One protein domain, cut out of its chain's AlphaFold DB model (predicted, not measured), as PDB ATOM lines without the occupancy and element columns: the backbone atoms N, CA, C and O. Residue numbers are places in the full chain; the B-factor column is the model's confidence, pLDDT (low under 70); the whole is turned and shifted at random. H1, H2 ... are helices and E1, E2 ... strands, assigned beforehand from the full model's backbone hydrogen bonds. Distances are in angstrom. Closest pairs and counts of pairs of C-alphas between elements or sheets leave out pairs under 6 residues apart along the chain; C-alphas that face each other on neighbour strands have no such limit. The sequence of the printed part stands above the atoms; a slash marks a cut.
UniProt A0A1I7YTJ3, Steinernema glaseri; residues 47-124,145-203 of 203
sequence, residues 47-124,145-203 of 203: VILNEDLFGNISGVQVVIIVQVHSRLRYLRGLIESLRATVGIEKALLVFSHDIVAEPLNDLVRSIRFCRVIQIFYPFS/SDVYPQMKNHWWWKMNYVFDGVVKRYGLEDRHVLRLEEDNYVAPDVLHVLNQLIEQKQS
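What this domain is: This is residues 47 to 124 and 145 to 203 of the 203 residues of a protein of Steinernema glaseri (UniProt A0A1I7YTJ3). A twisted parallel sheet of four strands forms the middle, with H2 and H3 side by side over one face and the long helix H4 over the other. H5 grazes the sheet with residues 191 to 198 and H1 with residues 51 to 54. The printed part has 137 residues, with five named helices and four named strands in the order H1 E1 H2 E2 H3 E3 H4 E4 H5; the sheet's order is E3 E2 E1 E4, and the class is mixed, helices and strands. The whole is compact, with a radius of gyration of the C-alphas of 14.7 A, and only just elongated, spanning 46 by 30 by 27 A.

Where its parts are: The sheet holds E1, residues 62 to 68, 19.0 A long; E2, residues 91 to 97, 18.7 A; E3, residues 115 to 120, 17.2 A; and E4, residues 176 to 181, 16.9 A. C-alpha 62 is at (-5.257, -0.860, -1.228). H4, residues 145 to 167, is 32.7 A long and has a kink of 31 degrees near residue 161. H2 is residues 72 to 83, 16.2 A, and H3 residues 102 to 109, 10.3 A. H1 is residues 51 to 54, 5.3 A, beginning at C-alpha 51 (0.645, 13.291, -5.174). H5 is residues 190 to 202, 18.8 A, ending at C-alpha 202 (-14.155, -11.399, 8.742).

How they stand to each other: E3 and E4 are edge strands. N 65 and O 178 of E1 and E4 are 2.8 A apart, N 94 and O 64 of E2 and E1 2.8 A, and N 119 and O 95 of E3 and E2 2.8 A, each within hydrogen-bond range. E1, H2, E2 and E2, H3, E3 are strand-helix-strand units, two parallel neighbour strands with a helix between, each with a right-handed crossover. H2 runs along the strands over E1, at a height over the sheet of 10.2 A. H3, on the same face, has a height of 9.5 A. H2 and H3 only just touch, with 3 pairs of C-alphas within 8 A, through residues 72 to 76 of H2 alone; the closest C-alphas are those of Leu 72 and Leu 104, 6.2 A. They run the same way at a shallow tilt of 4 degrees. H4 is on the opposite face, at a height of 8.7 A; its closest C-alphas to E2 are those of Lys 158 and Ser 96, 6.8 A. H4 and H5 are apart. Every O i to N i+4 pair is within hydrogen-bond range in H2, H3 and H5, and 16 of 19 in H4; H1 is too short for such a pair.

The domain as a whole: The C-alphas farthest apart, those of Glu 102 and Ser 203, are 46.2 A apart. Residues 125 to 144 are not printed, and C-alphas 124 and 145 are 13.8 A apart across the cut. Of the links that are printed whole, none is long. The mean pLDDT of the printed part is 92.6; residues 145 to 149 and residue 203 are under 70.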
ATOM      1  N   VAL A  47      10.187   8.137  -5.037       93.12
ATOM      2  CA  VAL A  47       9.405   9.172  -5.708       93.12
ATOM      3  C   VAL A  47       7.969   8.677  -5.810       93.12
ATOM      4  O   VAL A  47       7.693   7.691  -6.497       93.12
ATOM      5  N   ILE A  48       7.054   9.361  -5.129       96.31
ATOM      6  CA  ILE A  48       5.625   9.066  -5.201       96.31
ATOM      7  C   ILE A  48       5.044   9.911  -6.329       96.31
ATOM      8  O   ILE A  48       4.976  11.135  -6.252       96.31
ATOM      9  N   LEU A  49       4.640   9.257  -7.411       97.38
ATOM     10  CA  LEU A  49       4.019   9.942  -8.534       97.38
ATOM     11  C   LEU A  49       2.561  10.279  -8.213       97.38
ATOM     12  O   LEU A  49       1.860   9.506  -7.552       97.38
ATOM     13  N   ASN A  50       2.099  11.395  -8.777       98.06
ATOM     14  CA  ASN A  50       0.711  11.859  -8.750       98.06
ATOM     15  C   ASN A  50       0.188  12.301  -7.372       98.06
ATOM     16  O   ASN A  50      -1.027  12.327  -7.153       98.06
ATOM     17  N   GLU A  51       1.069  12.674  -6.441       95.81
ATOM     18  CA  GLU A  51       0.645  13.291  -5.174       95.81
ATOM     19  C   GLU A  51      -0.077  14.628  -5.389       95.81
ATOM     20  O   GLU A  51      -0.984  14.966  -4.632       95.81
ATOM     21  N   ASP A  52       0.260  15.360  -6.450       96.25
ATOM     22  CA  ASP A  52      -0.417  16.588  -6.873       96.25
ATOM     23  C   ASP A  52      -1.874  16.349  -7.300       96.25
ATOM     24  O   ASP A  52      -2.726  17.215  -7.105       96.25
ATOM     25  N   LEU A  53      -2.168  15.170  -7.854       96.88
ATOM     26  CA  LEU A  53      -3.495  14.813  -8.359       96.88
ATOM     27  C   LEU A  53      -4.374  14.147  -7.300       96.88
ATOM     28  O   LEU A  53      -5.584  14.367  -7.281       96.88
ATOM     29  N   PHE A  54      -3.783  13.321  -6.435       97.12
ATOM     30  CA  PHE A  54      -4.551  12.492  -5.504       97.12
ATOM     31  C   PHE A  54      -4.331  12.844  -4.030       97.12
ATOM     32  O   PHE A  54      -5.102  12.380  -3.188       97.12
ATOM     33  N   GLY A  55      -3.333  13.667  -3.703       94.12
ATOM     34  CA  GLY A  55      -2.884  13.961  -2.341       94.12
ATOM     35  C   GLY A  55      -1.828  12.972  -1.834       94.12
ATOM     36  O   GLY A  55      -1.423  12.046  -2.537       94.12
ATOM     37  N   ASN A  56      -1.421  13.125  -0.573       92.50
ATOM     38  CA  ASN A  56      -0.422  12.257   0.069       92.50
ATOM     39  C   ASN A  56      -0.890  10.787   0.205       92.50
ATOM     40  O   ASN A  56      -2.047  10.458  -0.072       92.50
ATOM     41  N   ILE A  57      -0.006   9.890   0.654       93.38
ATOM     42  CA  ILE A  57      -0.285   8.441   0.758       93.38
ATOM     43  C   ILE A  57      -1.379   8.071   1.783       93.38
ATOM     44  O   ILE A  57      -1.969   6.999   1.672       93.38
ATOM     45  N   SER A  58      -1.744   8.938   2.733       90.56
ATOM     46  CA  SER A  58      -2.700   8.589   3.803       90.56
ATOM     47  C   SER A  58      -4.098   8.193   3.300       90.56
ATOM     48  O   SER A  58      -4.833   7.511   4.009       90.56
ATOM     49  N   GLY A  59      -4.476   8.598   2.081       90.94
ATOM     50  CA  GLY A  59      -5.752   8.237   1.450       90.94
ATOM     51  C   GLY A  59      -5.787   6.856   0.780       90.94
ATOM     52  O   GLY A  59      -6.825   6.481   0.233       90.94
ATOM     53  N   VAL A  60      -4.677   6.110   0.782       97.25
ATOM     54  CA  VAL A  60      -4.574   4.799   0.125       97.25
ATOM     55  C   VAL A  60      -5.392   3.745   0.875       97.25
ATOM     56  O   VAL A  60      -5.256   3.568   2.085       97.25
ATOM     57  N   GLN A  61      -6.227   3.013   0.136       96.38
ATOM     58  CA  GLN A  61      -7.087   1.948   0.670       96.38
ATOM     59  C   GLN A  61      -6.580   0.542   0.329       96.38
ATOM     60  O   GLN A  61      -6.860  -0.407   1.058       96.38
ATOM     61  N   VAL A  62      -5.813   0.411  -0.753       97.56
ATOM     62  CA  VAL A  62      -5.257  -0.860  -1.228       97.56
ATOM     63  C   VAL A  62      -3.884  -0.625  -1.847       97.56
ATOM     64  O   VAL A  62      -3.669   0.360  -2.555       97.56
ATOM     65  N   VAL A  63      -2.948  -1.535  -1.592       98.38
ATOM     66  CA  VAL A  63      -1.634  -1.547  -2.245       98.38
ATOM     67  C   VAL A  63      -1.646  -2.637  -3.305       98.38
ATOM     68  O   VAL A  63      -1.971  -3.784  -3.010       98.38
ATOM     69  N   ILE A  64      -1.295  -2.302  -4.543       98.50
ATOM     70  CA  ILE A  64      -1.198  -3.270  -5.636       98.50
ATOM     71  C   ILE A  64       0.259  -3.345  -6.074       98.50
ATOM     72  O   ILE A  64       0.823  -2.364  -6.552       98.50
ATOM     73  N   ILE A  65       0.870  -4.515  -5.918       98.25
ATOM     74  CA  ILE A  65       2.257  -4.767  -6.308       98.25
ATOM     75  C   ILE A  65       2.259  -5.439  -7.674       98.25
ATOM     76  O   ILE A  65       1.671  -6.509  -7.825       98.25
ATOM     77  N   VAL A  66       2.973  -4.864  -8.636       98.06
ATOM     78  CA  VAL A  66       3.150  -5.425  -9.979       98.06
ATOM     79  C   VAL A  66       4.605  -5.836 -10.159       98.06
ATOM     80  O   VAL A  66       5.500  -5.002 -10.046       98.06
ATOM     81  N   GLN A  67       4.861  -7.111 -10.443       95.19
ATOM     82  CA  GLN A  67       6.191  -7.554 -10.865       95.19
ATOM     83  C   GLN A  67       6.389  -7.273 -12.361       95.19
ATOM     84  O   GLN A  67       5.612  -7.761 -13.183       95.19
ATOM     85  N   VAL A  68       7.422  -6.497 -12.691       92.50
ATOM     86  CA  VAL A  68       7.770  -6.075 -14.054       92.50
ATOM     87  C   VAL A  68       9.087  -6.715 -14.460       92.50
ATOM     88  O   VAL A  68      10.064  -6.613 -13.719       92.50
ATOM     89  N   HIS A  69       9.087  -7.336 -15.640       86.56
ATOM     90  CA  HIS A  69      10.277  -7.858 -16.295       86.56
ATOM     91  C   HIS A  69      10.495  -7.072 -17.590       86.56
ATOM     92  O   HIS A  69      10.791  -5.887 -17.533       86.56
ATOM     93  N   SER A  70      10.315  -7.661 -18.771       85.88
ATOM     94  CA  SER A  70      10.665  -7.018 -20.050       85.88
ATOM     95  C   SER A  70       9.496  -6.881 -21.031       85.88
ATOM     96  O   SER A  70       9.666  -6.394 -22.154       85.88
ATOM     97  N   ARG A  71       8.277  -7.290 -20.651       88.06
ATOM     98  CA  ARG A  71       7.162  -7.445 -21.597       88.06
ATOM     99  C   ARG A  71       6.286  -6.196 -21.687       88.06
ATOM    100  O   ARG A  71       5.109  -6.210 -21.330       88.06
ATOM    101  N   LEU A  72       6.823  -5.137 -22.296       91.69
ATOM    102  CA  LEU A  72       6.159  -3.829 -22.447       91.69
ATOM    103  C   LEU A  72       4.704  -3.897 -22.958       91.69
ATOM    104  O   LEU A  72       3.837  -3.175 -22.470       91.69
ATOM    105  N   ARG A  73       4.416  -4.760 -23.944       95.44
ATOM    106  CA  ARG A  73       3.056  -4.906 -24.502       95.44
ATOM    107  C   ARG A  73       2.052  -5.428 -23.474       95.44
ATOM    108  O   ARG A  73       0.916  -4.966 -23.457       95.44
ATOM    109  N   TYR A  74       2.479  -6.372 -22.644       96.56
ATOM    110  CA  TYR A  74       1.655  -6.965 -21.598       96.56
ATOM    111  C   TYR A  74       1.451  -5.972 -20.458       96.56
ATOM    112  O   TYR A  74       0.307  -5.693 -20.107       96.56
ATOM    113  N   LEU A  75       2.533  -5.318 -20.014       97.56
ATOM    114  CA  LEU A  75       2.467  -4.267 -18.999       97.56
ATOM    115  C   LEU A  75       1.498  -3.147 -19.400       97.56
ATOM    116  O   LEU A  75       0.709  -2.683 -18.580       97.56
ATOM    117  N   ARG A  76       1.507  -2.741 -20.677       98.00
ATOM    118  CA  ARG A  76       0.533  -1.774 -21.202       98.00
ATOM    119  C   ARG A  76      -0.900  -2.295 -21.081       98.00
ATOM    120  O   ARG A  76      -1.762  -1.548 -20.640       98.00
ATOM    121  N   GLY A  77      -1.151  -3.556 -21.437       98.31
ATOM    122  CA  GLY A  77      -2.464  -4.184 -21.271       98.31
ATOM    123  C   GLY A  77      -2.937  -4.181 -19.815       98.31
ATOM    124  O   GLY A  77      -4.067  -3.775 -19.543       98.31
ATOM    125  N   LEU A  78      -2.055  -4.539 -18.877       98.56
ATOM    126  CA  LEU A  78      -2.343  -4.478 -17.446       98.56
ATOM    127  C   LEU A  78      -2.688  -3.051 -17.001       98.56
ATOM    128  O   LEU A  78      -3.713  -2.850 -16.355       98.56
ATOM    129  N   ILE A  79      -1.867  -2.059 -17.358       98.56
ATOM    130  CA  ILE A  79      -2.086  -0.652 -16.989       98.56
ATOM    131  C   ILE A  79      -3.421  -0.135 -17.529       98.56
ATOM    132  O   ILE A  79      -4.136   0.554 -16.803       98.56
ATOM    133  N   GLU A  80      -3.792  -0.487 -18.762       98.44
ATOM    134  CA  GLU A  80      -5.097  -0.109 -19.311       98.44
ATOM    135  C   GLU A  80      -6.256  -0.790 -18.579       98.44
ATOM    136  O   GLU A  80      -7.267  -0.147 -18.296       98.44
ATOM    137  N   SER A  81      -6.102  -2.058 -18.188       98.56
ATOM    138  CA  SER A  81      -7.112  -2.738 -17.369       98.56
ATOM    139  C   SER A  81      -7.255  -2.109 -15.978       98.56
ATOM    140  O   SER A  81      -8.371  -1.886 -15.521       98.56
ATOM    141  N   LEU A  82      -6.138  -1.726 -15.344       98.62
ATOM    142  CA  LEU A  82      -6.128  -1.030 -14.056       98.62
ATOM    143  C   LEU A  82      -6.761   0.358 -14.159       98.62
ATOM    144  O   LEU A  82      -7.518   0.740 -13.274       98.62
ATOM    145  N   ARG A  83      -6.502   1.098 -15.244       98.44
ATOM    146  CA  ARG A  83      -7.133   2.401 -15.502       98.44
ATOM    147  C   ARG A  83      -8.659   2.300 -15.546       98.44
ATOM    148  O   ARG A  83      -9.336   3.232 -15.122       98.44
ATOM    149  N   ALA A  84      -9.192   1.199 -16.073       98.31
ATOM    150  CA  ALA A  84     -10.629   0.954 -16.158       98.31
ATOM    151  C   ALA A  84     -11.254   0.476 -14.831       98.31
ATOM    152  O   ALA A  84     -12.480   0.402 -14.732       98.31
ATOM    153  N   THR A  85     -10.443   0.146 -13.824       98.38
ATOM    154  CA  THR A  85     -10.919  -0.339 -12.528       98.38
ATOM    155  C   THR A  85     -11.592   0.768 -11.725       98.38
ATOM    156  O   THR A  85     -11.015   1.823 -11.464       98.38
ATOM    157  N   VAL A  86     -12.812   0.505 -11.264       97.94
ATOM    158  CA  VAL A  86     -13.572   1.442 -10.432       97.94
ATOM    159  C   VAL A  86     -12.914   1.570  -9.056       97.94
ATOM    160  O   VAL A  86     -12.698   0.574  -8.365       97.94
ATOM    161  N   GLY A  87     -12.616   2.803  -8.640       97.62
ATOM    162  CA  GLY A  87     -11.973   3.095  -7.355       97.62
ATOM    163  C   GLY A  87     -10.442   3.015  -7.373       97.62
ATOM    164  O   GLY A  87      -9.822   3.087  -6.308       97.62
ATOM    165  N   ILE A  88      -9.821   2.851  -8.550       98.19
ATOM    166  CA  ILE A  88      -8.363   2.727  -8.686       98.19
ATOM    167  C   ILE A  88      -7.604   3.953  -8.164       98.19
ATOM    168  O   ILE A  88      -6.469   3.822  -7.710       98.19
ATOM    169  N   GLU A  89      -8.226   5.132  -8.131       97.75
ATOM    170  CA  GLU A  89      -7.630   6.369  -7.615       97.75
ATOM    171  C   GLU A  89      -7.233   6.284  -6.129       97.75
ATOM    172  O   GLU A  89      -6.383   7.044  -5.653       97.75
ATOM    173  N   LYS A  90      -7.824   5.331  -5.395       97.12
ATOM    174  CA  LYS A  90      -7.539   5.044  -3.981       97.12
ATOM    175  C   LYS A  90      -6.445   3.992  -3.792       97.12
ATOM    176  O   LYS A  90      -6.119   3.654  -2.652       97.12
ATOM    177  N   ALA A  91      -5.895   3.450  -4.876       98.12
ATOM    178  CA  ALA A  91      -4.808   2.488  -4.828       98.12
ATOM    179  C   ALA A  91      -3.435   3.176  -4.819       98.12
ATOM    180  O   ALA A  91      -3.242   4.255  -5.391       98.12
ATOM    181  N   LEU A  92      -2.465   2.499  -4.209       98.62
ATOM    182  CA  LEU A  92      -1.044   2.712  -4.462       98.62
ATOM    183  C   LEU A  92      -0.543   1.585  -5.363       98.62
ATOM    184  O   LEU A  92      -0.543   0.427  -4.947       98.62
ATOM    185  N   LEU A  93      -0.102   1.919  -6.577       98.62
ATOM    186  CA  LEU A  93       0.585   0.958  -7.438       98.62
ATOM    187  C   LEU A  93       2.080   0.958  -7.122       98.62
ATOM    188  O   LEU A  93       2.729   2.001  -7.168       98.62
ATOM    189  N   VAL A  94       2.630  -0.217  -6.840       98.56
ATOM    190  CA  VAL A  94       4.064  -0.426  -6.629       98.56
ATOM    191  C   VAL A  94       4.584  -1.318  -7.747       98.56
ATOM    192  O   VAL A  94       4.342  -2.527  -7.745       98.56
ATOM    193  N   PHE A  95       5.294  -0.735  -8.709       98.06
ATOM    194  CA  PHE A  95       5.945  -1.497  -9.772       98.06
ATOM    195  C   PHE A  95       7.323  -1.942  -9.296       98.06
ATOM    196  O   PHE A  95       8.162  -1.127  -8.924       98.06
ATOM    197  N   SER A  96       7.540  -3.254  -9.266       96.75
ATOM    198  CA  SER A  96       8.793  -3.873  -8.856       96.75
ATOM    199  C   SER A  96       9.531  -4.399 -10.073       96.75
ATOM    200  O   SER A  96       9.122  -5.399 -10.663       96.75
ATOM    201  N   HIS A  97      10.616  -3.724 -10.423       92.31
ATOM    202  CA  HIS A  97      11.403  -3.974 -11.620       92.31
ATOM    203  C   HIS A  97      12.596  -4.873 -11.303       92.31
ATOM    204  O   HIS A  97      13.335  -4.599 -10.358       92.31
ATOM    205  N   ASP A  98      12.831  -5.903 -12.110       86.06
ATOM    206  CA  ASP A  98      14.122  -6.599 -12.172       86.06
ATOM    207  C   ASP A  98      14.893  -6.274 -13.453       86.06
ATOM    208  O   ASP A  98      15.836  -6.958 -13.814       86.06
ATOM    209  N   ILE A  99      14.522  -5.229 -14.170       80.38
ATOM    210  CA  ILE A  99      15.293  -4.687 -15.284       80.38
ATOM    211  C   ILE A  99      14.975  -3.208 -15.368       80.38
ATOM    212  O   ILE A  99      13.843  -2.788 -15.118       80.38
ATOM    213  N   VAL A 100      15.974  -2.416 -15.735       77.31
ATOM    214  CA  VAL A 100      15.763  -1.001 -16.001       77.31
ATOM    215  C   VAL A 100      15.783  -0.790 -17.498       77.31
ATOM    216  O   VAL A 100      16.783  -1.044 -18.163       77.31
ATOM    217  N   ALA A 101      14.647  -0.355 -18.029       83.06
ATOM    218  CA  ALA A 101      14.497  -0.037 -19.434       83.06
ATOM    219  C   ALA A 101      13.636   1.214 -19.569       83.06
ATOM    220  O   ALA A 101      12.544   1.290 -19.003       83.06
ATOM    221  N   GLU A 102      14.116   2.168 -20.360       85.50
ATOM    222  CA  GLU A 102      13.466   3.464 -20.574       85.50
ATOM    223  C   GLU A 102      11.993   3.313 -21.003       85.50
ATOM    224  O   GLU A 102      11.134   3.891 -20.337       85.50
ATOM    225  N   PRO A 103      11.624   2.432 -21.963       90.19
ATOM    226  CA  PRO A 103      10.222   2.285 -22.355       90.19
ATOM    227  C   PRO A 103       9.298   1.779 -21.237       90.19
ATOM    228  O   PRO A 103       8.101   2.066 -21.261       90.19
ATOM    229  N   LEU A 104       9.821   0.997 -20.283       90.88
ATOM    230  CA  LEU A 104       9.051   0.508 -19.134       90.88
ATOM    231  C   LEU A 104       8.867   1.625 -18.107       90.88
ATOM    232  O   LEU A 104       7.741   1.868 -17.674       90.88
ATOM    233  N   ASN A 105       9.954   2.324 -17.768       91.38
ATOM    234  CA  ASN A 105       9.932   3.429 -16.812       91.38
ATOM    235  C   ASN A 105       8.995   4.541 -17.296       91.38
ATOM    236  O   ASN A 105       8.166   5.031 -16.531       91.38
ATOM    237  N   ASP A 106       9.061   4.900 -18.577       93.81
ATOM    238  CA  ASP A 106       8.215   5.940 -19.162       93.81
ATOM    239  C   ASP A 106       6.743   5.544 -19.196       93.81
ATOM    240  O   ASP A 106       5.867   6.359 -18.895       93.81
ATOM    241  N   LEU A 107       6.451   4.274 -19.494       96.31
ATOM    242  CA  LEU A 107       5.086   3.768 -19.428       96.31
ATOM    243  C   LEU A 107       4.526   3.893 -18.005       96.31
ATOM    244  O   LEU A 107       3.412   4.394 -17.839       96.31
ATOM    245  N   VAL A 108       5.293   3.501 -16.985       97.06
ATOM    246  CA  VAL A 108       4.876   3.617 -15.580       97.06
ATOM    247  C   VAL A 108       4.733   5.084 -15.157       97.06
ATOM    248  O   VAL A 108       3.734   5.446 -14.537       97.06
ATOM    249  N   ARG A 109       5.658   5.965 -15.552       95.94
ATOM    250  CA  ARG A 109       5.589   7.412 -15.268       95.94
ATOM    251  C   ARG A 109       4.410   8.112 -15.932       95.94
ATOM    252  O   ARG A 109       3.934   9.126 -15.428       95.94
ATOM    253  N   SER A 110       3.934   7.586 -17.058       97.44
ATOM    254  CA  SER A 110       2.782   8.139 -17.776       97.44
ATOM    255  C   SER A 110       1.438   7.874 -17.081       97.44
ATOM    256  O   SER A 110       0.412   8.418 -17.495       97.44
ATOM    257  N   ILE A 111       1.410   7.049 -16.028       98.50
ATOM    258  CA  ILE A 111       0.200   6.772 -15.252       98.50
ATOM    259  C   ILE A 111      -0.240   8.045 -14.526       98.50
ATOM    260  O   ILE A 111       0.536   8.638 -13.787       98.50
ATOM    261  N   ARG A 112      -1.508   8.442 -14.705       98.19
ATOM    262  CA  ARG A 112      -2.117   9.637 -14.077       98.19
ATOM    263  C   ARG A 112      -3.459   9.360 -13.390       98.19
ATOM    264  O   ARG A 112      -4.205  10.292 -13.125       98.19
ATOM    265  N   PHE A 113      -3.791   8.092 -13.138       98.19
ATOM    266  CA  PHE A 113      -5.090   7.684 -12.575       98.19
ATOM    267  C   PHE A 113      -5.024   7.203 -11.116       98.19
ATOM    268  O   PHE A 113      -6.064   6.934 -10.526       98.19
ATOM    269  N   CYS A 114      -3.832   7.100 -10.525       98.25
ATOM    270  CA  CYS A 114      -3.622   6.774  -9.112       98.25
ATOM    271  C   CYS A 114      -2.189   7.134  -8.686       98.25
ATOM    272  O   CYS A 114      -1.383   7.578  -9.508       98.25
ATOM    273  N   ARG A 115      -1.846   6.900  -7.417       98.25
ATOM    274  CA  ARG A 115      -0.467   7.043  -6.925       98.25
ATOM    275  C   ARG A 115       0.392   5.878  -7.389       98.25
ATOM    276  O   ARG A 115      -0.087   4.742  -7.447       98.25
ATOM    277  N   VAL A 116       1.657   6.158  -7.684       98.44
ATOM    278  CA  VAL A 116       2.597   5.155  -8.194       98.44
ATOM    279  C   VAL A 116       3.965   5.307  -7.542       98.44
ATOM    280  O   VAL A 116       4.455   6.422  -7.391       98.44
ATOM    281  N   ILE A 117       4.590   4.183  -7.198       97.56
ATOM    282  CA  ILE A 117       6.002   4.087  -6.815       97.56
ATOM    283  C   ILE A 117       6.663   3.019  -7.693       97.56
ATOM    284  O   ILE A 117       6.045   2.004  -8.029       97.56
ATOM    285  N   GLN A 118       7.924   3.245  -8.050       96.25
ATOM    286  CA  GLN A 118       8.787   2.257  -8.694       96.25
ATOM    287  C   GLN A 118       9.870   1.820  -7.707       96.25
ATOM    288  O   GLN A 118      10.515   2.664  -7.091       96.25
ATOM    289  N   ILE A 119      10.055   0.509  -7.567       95.81
ATOM    290  CA  ILE A 119      11.134  -0.100  -6.787       95.81
ATOM    291  C   ILE A 119      11.958  -1.012  -7.694       95.81
ATOM    292  O   ILE A 119      11.415  -1.687  -8.572       95.81
ATOM    293  N   PHE A 120      13.263  -1.066  -7.463       92.56
ATOM    294  CA  PHE A 120      14.209  -1.768  -8.328       92.56
ATOM    295  C   PHE A 120      14.912  -2.869  -7.548       92.56
ATOM    296  O   PHE A 120      15.504  -2.608  -6.502       92.56
ATOM    297  N   TYR A 121      14.853  -4.102  -8.048       91.50
ATOM    298  CA  TYR A 121      15.546  -5.232  -7.448       91.50
ATOM    299  C   TYR A 121      17.062  -5.057  -7.619       91.50
ATOM    300  O   TYR A 121      17.554  -5.169  -8.745       91.50
ATOM    301  N   PRO A 122      17.827  -4.807  -6.538       87.56
ATOM    302  CA  PRO A 122      19.228  -4.406  -6.664       87.56
ATOM    303  C   PRO A 122      20.131  -5.535  -7.181       87.56
ATOM    304  O   PRO A 122      21.215  -5.268  -7.680       87.56
ATOM    305  N   PHE A 123      19.694  -6.796  -7.107       82.38
ATOM    306  CA  PHE A 123      20.500  -7.957  -7.498       82.38
ATOM    307  C   PHE A 123      20.075  -8.589  -8.836       82.38
ATOM    308  O   PHE A 123      20.378  -9.755  -9.077       82.38
ATOM    309  N   SER A 124      19.343  -7.872  -9.694       72.25
ATOM    310  CA  SER A 124      18.979  -8.397 -11.019       72.25
ATOM    311  C   SER A 124      20.200  -8.591 -11.914       72.25
ATOM    312  O   SER A 124      20.948  -7.637 -12.071       72.25
ATOM    313  N   SER A 145      20.490 -21.160 -16.098       48.50
ATOM    314  CA  SER A 145      20.454 -21.590 -14.690       48.50
ATOM    315  C   SER A 145      20.255 -20.440 -13.715       48.50
ATOM    316  O   SER A 145      19.665 -20.677 -12.669       48.50
ATOM    317  N   ASP A 146      20.681 -19.223 -14.059       53.47
ATOM    318  CA  ASP A 146      20.704 -18.087 -13.122       53.47
ATOM    319  C   ASP A 146      19.417 -17.241 -13.188       53.47
ATOM    320  O   ASP A 146      19.020 -16.603 -12.211       53.47
ATOM    321  N   VAL A 147      18.678 -17.347 -14.298       55.12
ATOM    322  CA  VAL A 147      17.366 -16.706 -14.498       55.12
ATOM    323  C   VAL A 147      16.283 -17.299 -13.584       55.12
ATOM    324  O   VAL A 147      15.469 -16.561 -13.024       55.12
ATOM    325  N   TYR A 148      16.263 -18.622 -13.373       59.94
ATOM    326  CA  TYR A 148      15.240 -19.249 -12.517       59.94
ATOM    327  C   TYR A 148      15.372 -18.858 -11.028       59.94
ATOM    328  O   TYR A 148      14.356 -18.509 -10.416       59.94
ATOM    329  N   PRO A 149      16.578 -18.857 -10.418       69.69
ATOM    330  CA  PRO A 149      16.795 -18.298  -9.090       69.69
ATOM    331  C   PRO A 149      16.422 -16.822  -9.002       69.69
ATOM    332  O   PRO A 149      15.834 -16.425  -7.997       69.69
ATOM    333  N   GLN A 150      16.696 -16.020 -10.039       71.38
ATOM    334  CA  GLN A 150      16.358 -14.596 -10.036       71.38
ATOM    335  C   GLN A 150      14.862 -14.356  -9.854       71.38
ATOM    336  O   GLN A 150      14.498 -13.553  -9.002       71.38
ATOM    337  N   MET A 151      13.988 -15.073 -10.567       74.50
ATOM    338  CA  MET A 151      12.537 -14.907 -10.391       74.50
ATOM    339  C   MET A 151      12.110 -15.151  -8.938       74.50
ATOM    340  O   MET A 151      11.326 -14.382  -8.378       74.50
ATOM    341  N   LYS A 152      12.654 -16.194  -8.298       82.38
ATOM    342  CA  LYS A 152      12.363 -16.508  -6.893       82.38
ATOM    343  C   LYS A 152      12.963 -15.474  -5.937       82.38
ATOM    344  O   LYS A 152      12.297 -15.081  -4.981       82.38
ATOM    345  N   ASN A 153      14.192 -15.032  -6.183       85.31
ATOM    346  CA  ASN A 153      14.872 -14.058  -5.338       85.31
ATOM    347  C   ASN A 153      14.229 -12.674  -5.448       85.31
ATOM    348  O   ASN A 153      14.000 -12.043  -4.421       85.31
ATOM    349  N   HIS A 154      13.865 -12.236  -6.656       86.75
ATOM    350  CA  HIS A 154      13.098 -11.014  -6.891       86.75
ATOM    351  C   HIS A 154      11.740 -11.095  -6.204       86.75
ATOM    352  O   HIS A 154      11.343 -10.159  -5.510       86.75
ATOM    353  N   TRP A 155      11.057 -12.240  -6.318       88.88
ATOM    354  CA  TRP A 155       9.794 -12.448  -5.625       88.88
ATOM    355  C   TRP A 155       9.957 -12.310  -4.112       88.88
ATOM    356  O   TRP A 155       9.239 -11.524  -3.500       88.88
ATOM    357  N   TRP A 156      10.914 -13.027  -3.518       91.75
ATOM    358  CA  TRP A 156      11.157 -12.995  -2.077       91.75
ATOM    359  C   TRP A 156      11.564 -11.601  -1.603       91.75
ATOM    360  O   TRP A 156      10.982 -11.072  -0.656       91.75
ATOM    361  N   TRP A 157      12.516 -10.976  -2.292       94.06
ATOM    362  CA  TRP A 157      12.980  -9.633  -1.983       94.06
ATOM    363  C   TRP A 157      11.842  -8.616  -2.043       94.06
ATOM    364  O   TRP A 157      11.661  -7.887  -1.072       94.06
ATOM    365  N   LYS A 158      11.031  -8.589  -3.117       94.06
ATOM    366  CA  LYS A 158       9.994  -7.555  -3.251       94.06
ATOM    367  C   LYS A 158       8.942  -7.680  -2.163       94.06
ATOM    368  O   LYS A 158       8.419  -6.669  -1.721       94.06
ATOM    369  N   MET A 159       8.613  -8.903  -1.740       94.00
ATOM    370  CA  MET A 159       7.620  -9.099  -0.687       94.00
ATOM    371  C   MET A 159       8.125  -8.517   0.634       94.00
ATOM    372  O   MET A 159       7.418  -7.720   1.241       94.00
ATOM    373  N   ASN A 160       9.363  -8.829   1.032       93.75
ATOM    374  CA  ASN A 160       9.964  -8.239   2.233       93.75
ATOM    375  C   ASN A 160      10.082  -6.714   2.097       93.75
ATOM    376  O   ASN A 160       9.659  -5.975   2.979       93.75
ATOM    377  N   TYR A 161      10.565  -6.237   0.949       95.50
ATOM    378  CA  TYR A 161      10.736  -4.812   0.701       95.50
ATOM    379  C   TYR A 161       9.411  -4.044   0.726       95.50
ATOM    380  O   TYR A 161       9.337  -2.971   1.310       95.50
ATOM    381  N   VAL A 162       8.341  -4.569   0.126       96.12
ATOM    382  CA  VAL A 162       7.050  -3.875   0.149       96.12
ATOM    383  C   VAL A 162       6.480  -3.849   1.560       96.12
ATOM    384  O   VAL A 162       6.025  -2.793   1.987       96.12
ATOM    385  N   PHE A 163       6.524  -4.947   2.314       96.19
ATOM    386  CA  PHE A 163       5.979  -4.940   3.672       96.19
ATOM    387  C   PHE A 163       6.788  -4.044   4.632       96.19
ATOM    388  O   PHE A 163       6.198  -3.234   5.348       96.19
ATOM    389  N   ASP A 164       8.120  -4.098   4.592       93.75
ATOM    390  CA  ASP A 164       8.966  -3.334   5.520       93.75
ATOM    391  C   ASP A 164       9.306  -1.920   5.024       93.75
ATOM    392  O   ASP A 164       9.339  -0.967   5.803       93.75
ATOM    393  N   GLY A 165       9.570  -1.770   3.728       92.44
ATOM    394  CA  GLY A 165      10.059  -0.541   3.097       92.44
ATOM    395  C   GLY A 165       8.973   0.353   2.498       92.44
ATOM    396  O   GLY A 165       9.220   1.541   2.296       92.44
ATOM    397  N   VAL A 166       7.767  -0.173   2.245       95.38
ATOM    398  CA  VAL A 166       6.631   0.614   1.727       95.38
ATOM    399  C   VAL A 166       5.496   0.652   2.747       95.38
ATOM    400  O   VAL A 166       5.174   1.718   3.263       95.38
ATOM    401  N   VAL A 167       4.903  -0.495   3.075       96.56
ATOM    402  CA  VAL A 167       3.699  -0.589   3.911       96.56
ATOM    403  C   VAL A 167       3.951   0.012   5.290       96.56
ATOM    404  O   VAL A 167       3.275   0.966   5.667       96.56
ATOM    405  N   LYS A 168       4.980  -0.467   5.994       95.44
ATOM    406  CA  LYS A 168       5.369   0.066   7.304       95.44
ATOM    407  C   LYS A 168       5.870   1.511   7.237       95.44
ATOM    408  O   LYS A 168       5.580   2.315   8.116       95.44
ATOM    409  N   ARG A 169       6.615   1.870   6.183       94.62
ATOM    410  CA  ARG A 169       7.147   3.235   5.996       94.62
ATOM    411  C   ARG A 169       6.029   4.274   5.881       94.62
ATOM    412  O   ARG A 169       6.211   5.400   6.334       94.62
ATOM    413  N   TYR A 170       4.895   3.905   5.287       95.56
ATOM    414  CA  TYR A 170       3.795   4.830   5.011       95.56
ATOM    415  C   TYR A 170       2.539   4.615   5.865       95.56
ATOM    416  O   TYR A 170       1.514   5.235   5.575       95.56
ATOM    417  N   GLY A 171       2.590   3.785   6.908       95.81
ATOM    418  CA  GLY A 171       1.437   3.580   7.791       95.81
ATOM    419  C   GLY A 171       0.274   2.841   7.111       95.81
ATOM    420  O   GLY A 171      -0.890   3.192   7.317       95.81
ATOM    421  N   LEU A 172       0.574   1.904   6.205       96.62
ATOM    422  CA  LEU A 172      -0.413   1.160   5.411       96.62
ATOM    423  C   LEU A 172      -0.658  -0.262   5.940       96.62
ATOM    424  O   LEU A 172      -1.176  -1.100   5.207       96.62
ATOM    425  N   GLU A 173      -0.277  -0.564   7.180       95.88
ATOM    426  CA  GLU A 173      -0.316  -1.911   7.768       95.88
ATOM    427  C   GLU A 173      -1.732  -2.505   7.815       95.88
ATOM    428  O   GLU A 173      -1.900  -3.713   7.661       95.88
ATOM    429  N   ASP A 174      -2.750  -1.651   7.941       94.12
ATOM    430  CA  ASP A 174      -4.163  -2.043   7.926       94.12
ATOM    431  C   ASP A 174      -4.746  -2.149   6.501       94.12
ATOM    432  O   ASP A 174      -5.955  -2.325   6.323       94.12
ATOM    433  N   ARG A 175      -3.922  -1.981   5.457       95.19
ATOM    434  CA  ARG A 175      -4.348  -2.040   4.051       95.19
ATOM    435  C   ARG A 175      -4.029  -3.390   3.436       95.19
ATOM    436  O   ARG A 175      -2.985  -3.994   3.668       95.19
ATOM    437  N   HIS A 176      -4.937  -3.852   2.586       94.81
ATOM    438  CA  HIS A 176      -4.739  -5.093   1.853       94.81
ATOM    439  C   HIS A 176      -3.739  -4.908   0.714       94.81
ATOM    440  O   HIS A 176      -3.696  -3.865   0.056       94.81
ATOM    441  N   VAL A 177      -2.961  -5.960   0.473       96.69
ATOM    442  CA  VAL A 177      -1.942  -6.013  -0.573       96.69
ATOM    443  C   VAL A 177      -2.377  -7.015  -1.641       96.69
ATOM    444  O   VAL A 177      -2.490  -8.210  -1.367       96.69
ATOM    445  N   LEU A 178      -2.606  -6.536  -2.862       97.00
ATOM    446  CA  LEU A 178      -2.891  -7.359  -4.037       97.00
ATOM    447  C   LEU A 178      -1.616  -7.524  -4.870       97.00
ATOM    448  O   LEU A 178      -0.955  -6.546  -5.203       97.00
ATOM    449  N   ARG A 179      -1.272  -8.761  -5.237       96.44
ATOM    450  CA  ARG A 179      -0.104  -9.058  -6.079       96.44
ATOM    451  C   ARG A 179      -0.543  -9.382  -7.501       96.44
ATOM    452  O   ARG A 179      -1.366 -10.272  -7.685       96.44
ATOM    453  N   LEU A 180       0.083  -8.725  -8.468       97.62
ATOM    454  CA  LEU A 180      -0.070  -8.952  -9.899       97.62
ATOM    455  C   LEU A 180       1.306  -9.103 -10.572       97.62
ATOM    456  O   LEU A 180       2.355  -8.761 -10.013       97.62
ATOM    457  N   GLU A 181       1.289  -9.615 -11.790       96.19
ATOM    458  CA  GLU A 181       2.424  -9.718 -12.707       96.19
ATOM    459  C   GLU A 181       2.097  -8.947 -13.993       96.19
ATOM    460  O   GLU A 181       0.926  -8.739 -14.309       96.19
ATOM    461  N   GLU A 182       3.117  -8.492 -14.725       94.88
ATOM    462  CA  GLU A 182       2.967  -7.642 -15.921       94.88
ATOM    463  C   GLU A 182       2.059  -8.213 -17.027       94.88
ATOM    464  O   GLU A 182       1.601  -7.463 -17.881       94.88
ATOM    465  N   ASP A 183       1.807  -9.522 -17.034       95.06
ATOM    466  CA  ASP A 183       0.950 -10.223 -17.995       95.06
ATOM    467  C   ASP A 183      -0.449 -10.549 -17.472       95.06
ATOM    468  O   ASP A 183      -1.225 -11.229 -18.145       95.06
ATOM    469  N   ASN A 184      -0.804 -10.038 -16.296       97.94
ATOM    470  CA  ASN A 184      -2.173 -10.086 -15.817       97.94
ATOM    471  C   ASN A 184      -3.043  -9.036 -16.519       97.94
ATOM    472  O   ASN A 184      -2.575  -8.028 -17.040       97.94
ATOM    473  N   TYR A 185      -4.349  -9.272 -16.490       97.56
ATOM    474  CA  TYR A 185      -5.372  -8.320 -16.900       97.56
ATOM    475  C   TYR A 185      -6.482  -8.390 -15.857       97.56
ATOM    476  O   TYR A 185      -6.895  -9.492 -15.488       97.56
ATOM    477  N   VAL A 186      -6.942  -7.249 -15.346       98.12
ATOM    478  CA  VAL A 186      -7.950  -7.221 -14.276       98.12
ATOM    479  C   VAL A 186      -9.328  -6.824 -14.796       98.12
ATOM    480  O   VAL A 186      -9.457  -6.094 -15.778       98.12
ATOM    481  N   ALA A 187     -10.373  -7.325 -14.139       98.12
ATOM    482  CA  ALA A 187     -11.739  -6.895 -14.404       98.12
ATOM    483  C   ALA A 187     -11.995  -5.495 -13.801       98.12
ATOM    484  O   ALA A 187     -11.416  -5.182 -12.756       98.12
ATOM    485  N   PRO A 188     -12.882  -4.670 -14.393       97.94
ATOM    486  CA  PRO A 188     -13.177  -3.321 -13.890       97.94
ATOM    487  C   PRO A 188     -13.692  -3.267 -12.441       97.94
ATOM    488  O   PRO A 188     -13.591  -2.237 -11.778       97.94
ATOM    489  N   ASP A 189     -14.251  -4.366 -11.940       97.69
ATOM    490  CA  ASP A 189     -14.818  -4.519 -10.601       97.69
ATOM    491  C   ASP A 189     -13.894  -5.281  -9.630       97.69
ATOM    492  O   ASP A 189     -14.312  -5.609  -8.519       97.69
ATOM    493  N   VAL A 190     -12.626  -5.529  -9.989       97.75
ATOM    494  CA  VAL A 190     -11.689  -6.334  -9.176       97.75
ATOM    495  C   VAL A 190     -11.579  -5.853  -7.724       97.75
ATOM    496  O   VAL A 190     -11.542  -6.671  -6.807       97.75
ATOM    497  N   LEU A 191     -11.575  -4.535  -7.489       97.31
ATOM    498  CA  LEU A 191     -11.499  -3.967  -6.138       97.31
ATOM    499  C   LEU A 191     -12.808  -4.132  -5.363       97.31
ATOM    500  O   LEU A 191     -12.784  -4.341  -4.153       97.31
ATOM    501  N   HIS A 192     -13.946  -4.079  -6.055       96.19
ATOM    502  CA  HIS A 192     -15.242  -4.335  -5.442       96.19
ATOM    503  C   HIS A 192     -15.339  -5.788  -4.965       96.19
ATOM    504  O   HIS A 192     -15.676  -6.035  -3.809       96.19
ATOM    505  N   VAL A 193     -14.969  -6.738  -5.829       96.50
ATOM    506  CA  VAL A 193     -14.949  -8.167  -5.489       96.50
ATOM    507  C   VAL A 193     -13.959  -8.446  -4.357       96.50
ATOM    508  O   VAL A 193     -14.290  -9.172  -3.422       96.50
ATOM    509  N   LEU A 194     -12.770  -7.836  -4.389       95.38
ATOM    510  CA  LEU A 194     -11.783  -7.966  -3.315       95.38
ATOM    511  C   LEU A 194     -12.362  -7.535  -1.958       95.38
ATOM    512  O   LEU A 194     -12.220  -8.272  -0.983       95.38
ATOM    513  N   ASN A 195     -13.047  -6.390  -1.901       94.50
ATOM    514  CA  ASN A 195     -13.667  -5.899  -0.668       94.50
ATOM    515  C   ASN A 195     -14.733  -6.866  -0.136       94.50
ATOM    516  O   ASN A 195     -14.713  -7.188   1.049       94.50
ATOM    517  N   GLN A 196     -15.591  -7.411  -1.005       95.69
ATOM    518  CA  GLN A 196     -16.573  -8.418  -0.585       95.69
ATOM    519  C   GLN A 196     -15.904  -9.672  -0.005       95.69
ATOM    520  O   GLN A 196     -16.339 -10.193   1.020       95.69
ATOM    521  N   LEU A 197     -14.824 -10.158  -0.628       94.56
ATOM    522  CA  LEU A 197     -14.085 -11.325  -0.133       94.56
ATOM    523  C   LEU A 197     -13.462 -11.076   1.245       94.56
ATOM    524  O   LEU A 197     -13.415 -11.982   2.078       94.56
ATOM    525  N   ILE A 198     -12.980  -9.858   1.491       93.00
ATOM    526  CA  ILE A 198     -12.429  -9.454   2.787       93.00
ATOM    527  C   ILE A 198     -13.528  -9.431   3.852       93.00
ATOM    528  O   ILE A 198     -13.337 -10.014   4.917       93.00
ATOM    529  N   GLU A 199     -14.668  -8.805   3.555       92.94
ATOM    530  CA  GLU A 199     -15.811  -8.719   4.472       92.94
ATOM    531  C   GLU A 199     -16.314 -10.113   4.872       92.94
ATOM    532  O   GLU A 199     -16.487 -10.391   6.055       92.94
ATOM    533  N   GLN A 200     -16.452 -11.027   3.904       93.38
ATOM    534  CA  GLN A 200     -16.884 -12.410   4.150       93.38
ATOM    535  C   GLN A 200     -15.862 -13.245   4.931       93.38
ATOM    536  O   GLN A 200     -16.226 -14.200   5.607       93.38
ATOM    537  N   LYS A 201     -14.567 -12.929   4.846       91.12
ATOM    538  CA  LYS A 201     -13.540 -13.611   5.650       91.12
ATOM    539  C   LYS A 201     -13.587 -13.183   7.124       91.12
ATOM    540  O   LYS A 201     -13.096 -13.913   7.982       91.12
ATOM    541  N   GLN A 202     -14.086 -11.978   7.398       81.00
ATOM    542  CA  GLN A 202     -14.155 -11.399   8.742       81.00
ATOM    543  C   GLN A 202     -15.455 -11.746   9.486       81.00
ATOM    544  O   GLN A 202     -15.503 -11.555  10.701       81.00
ATOM    545  N   SER A 203     -16.476 -12.247   8.777       66.88
ATOM    546  CA  SER A 203     -17.720 -12.797   9.339       66.88
ATOM    547  C   SER A 203     -17.581 -14.257   9.751       66.88
ATOM    548  O   SER A 203     -18.101 -14.608  10.832       66.88
TER     549      SER A 203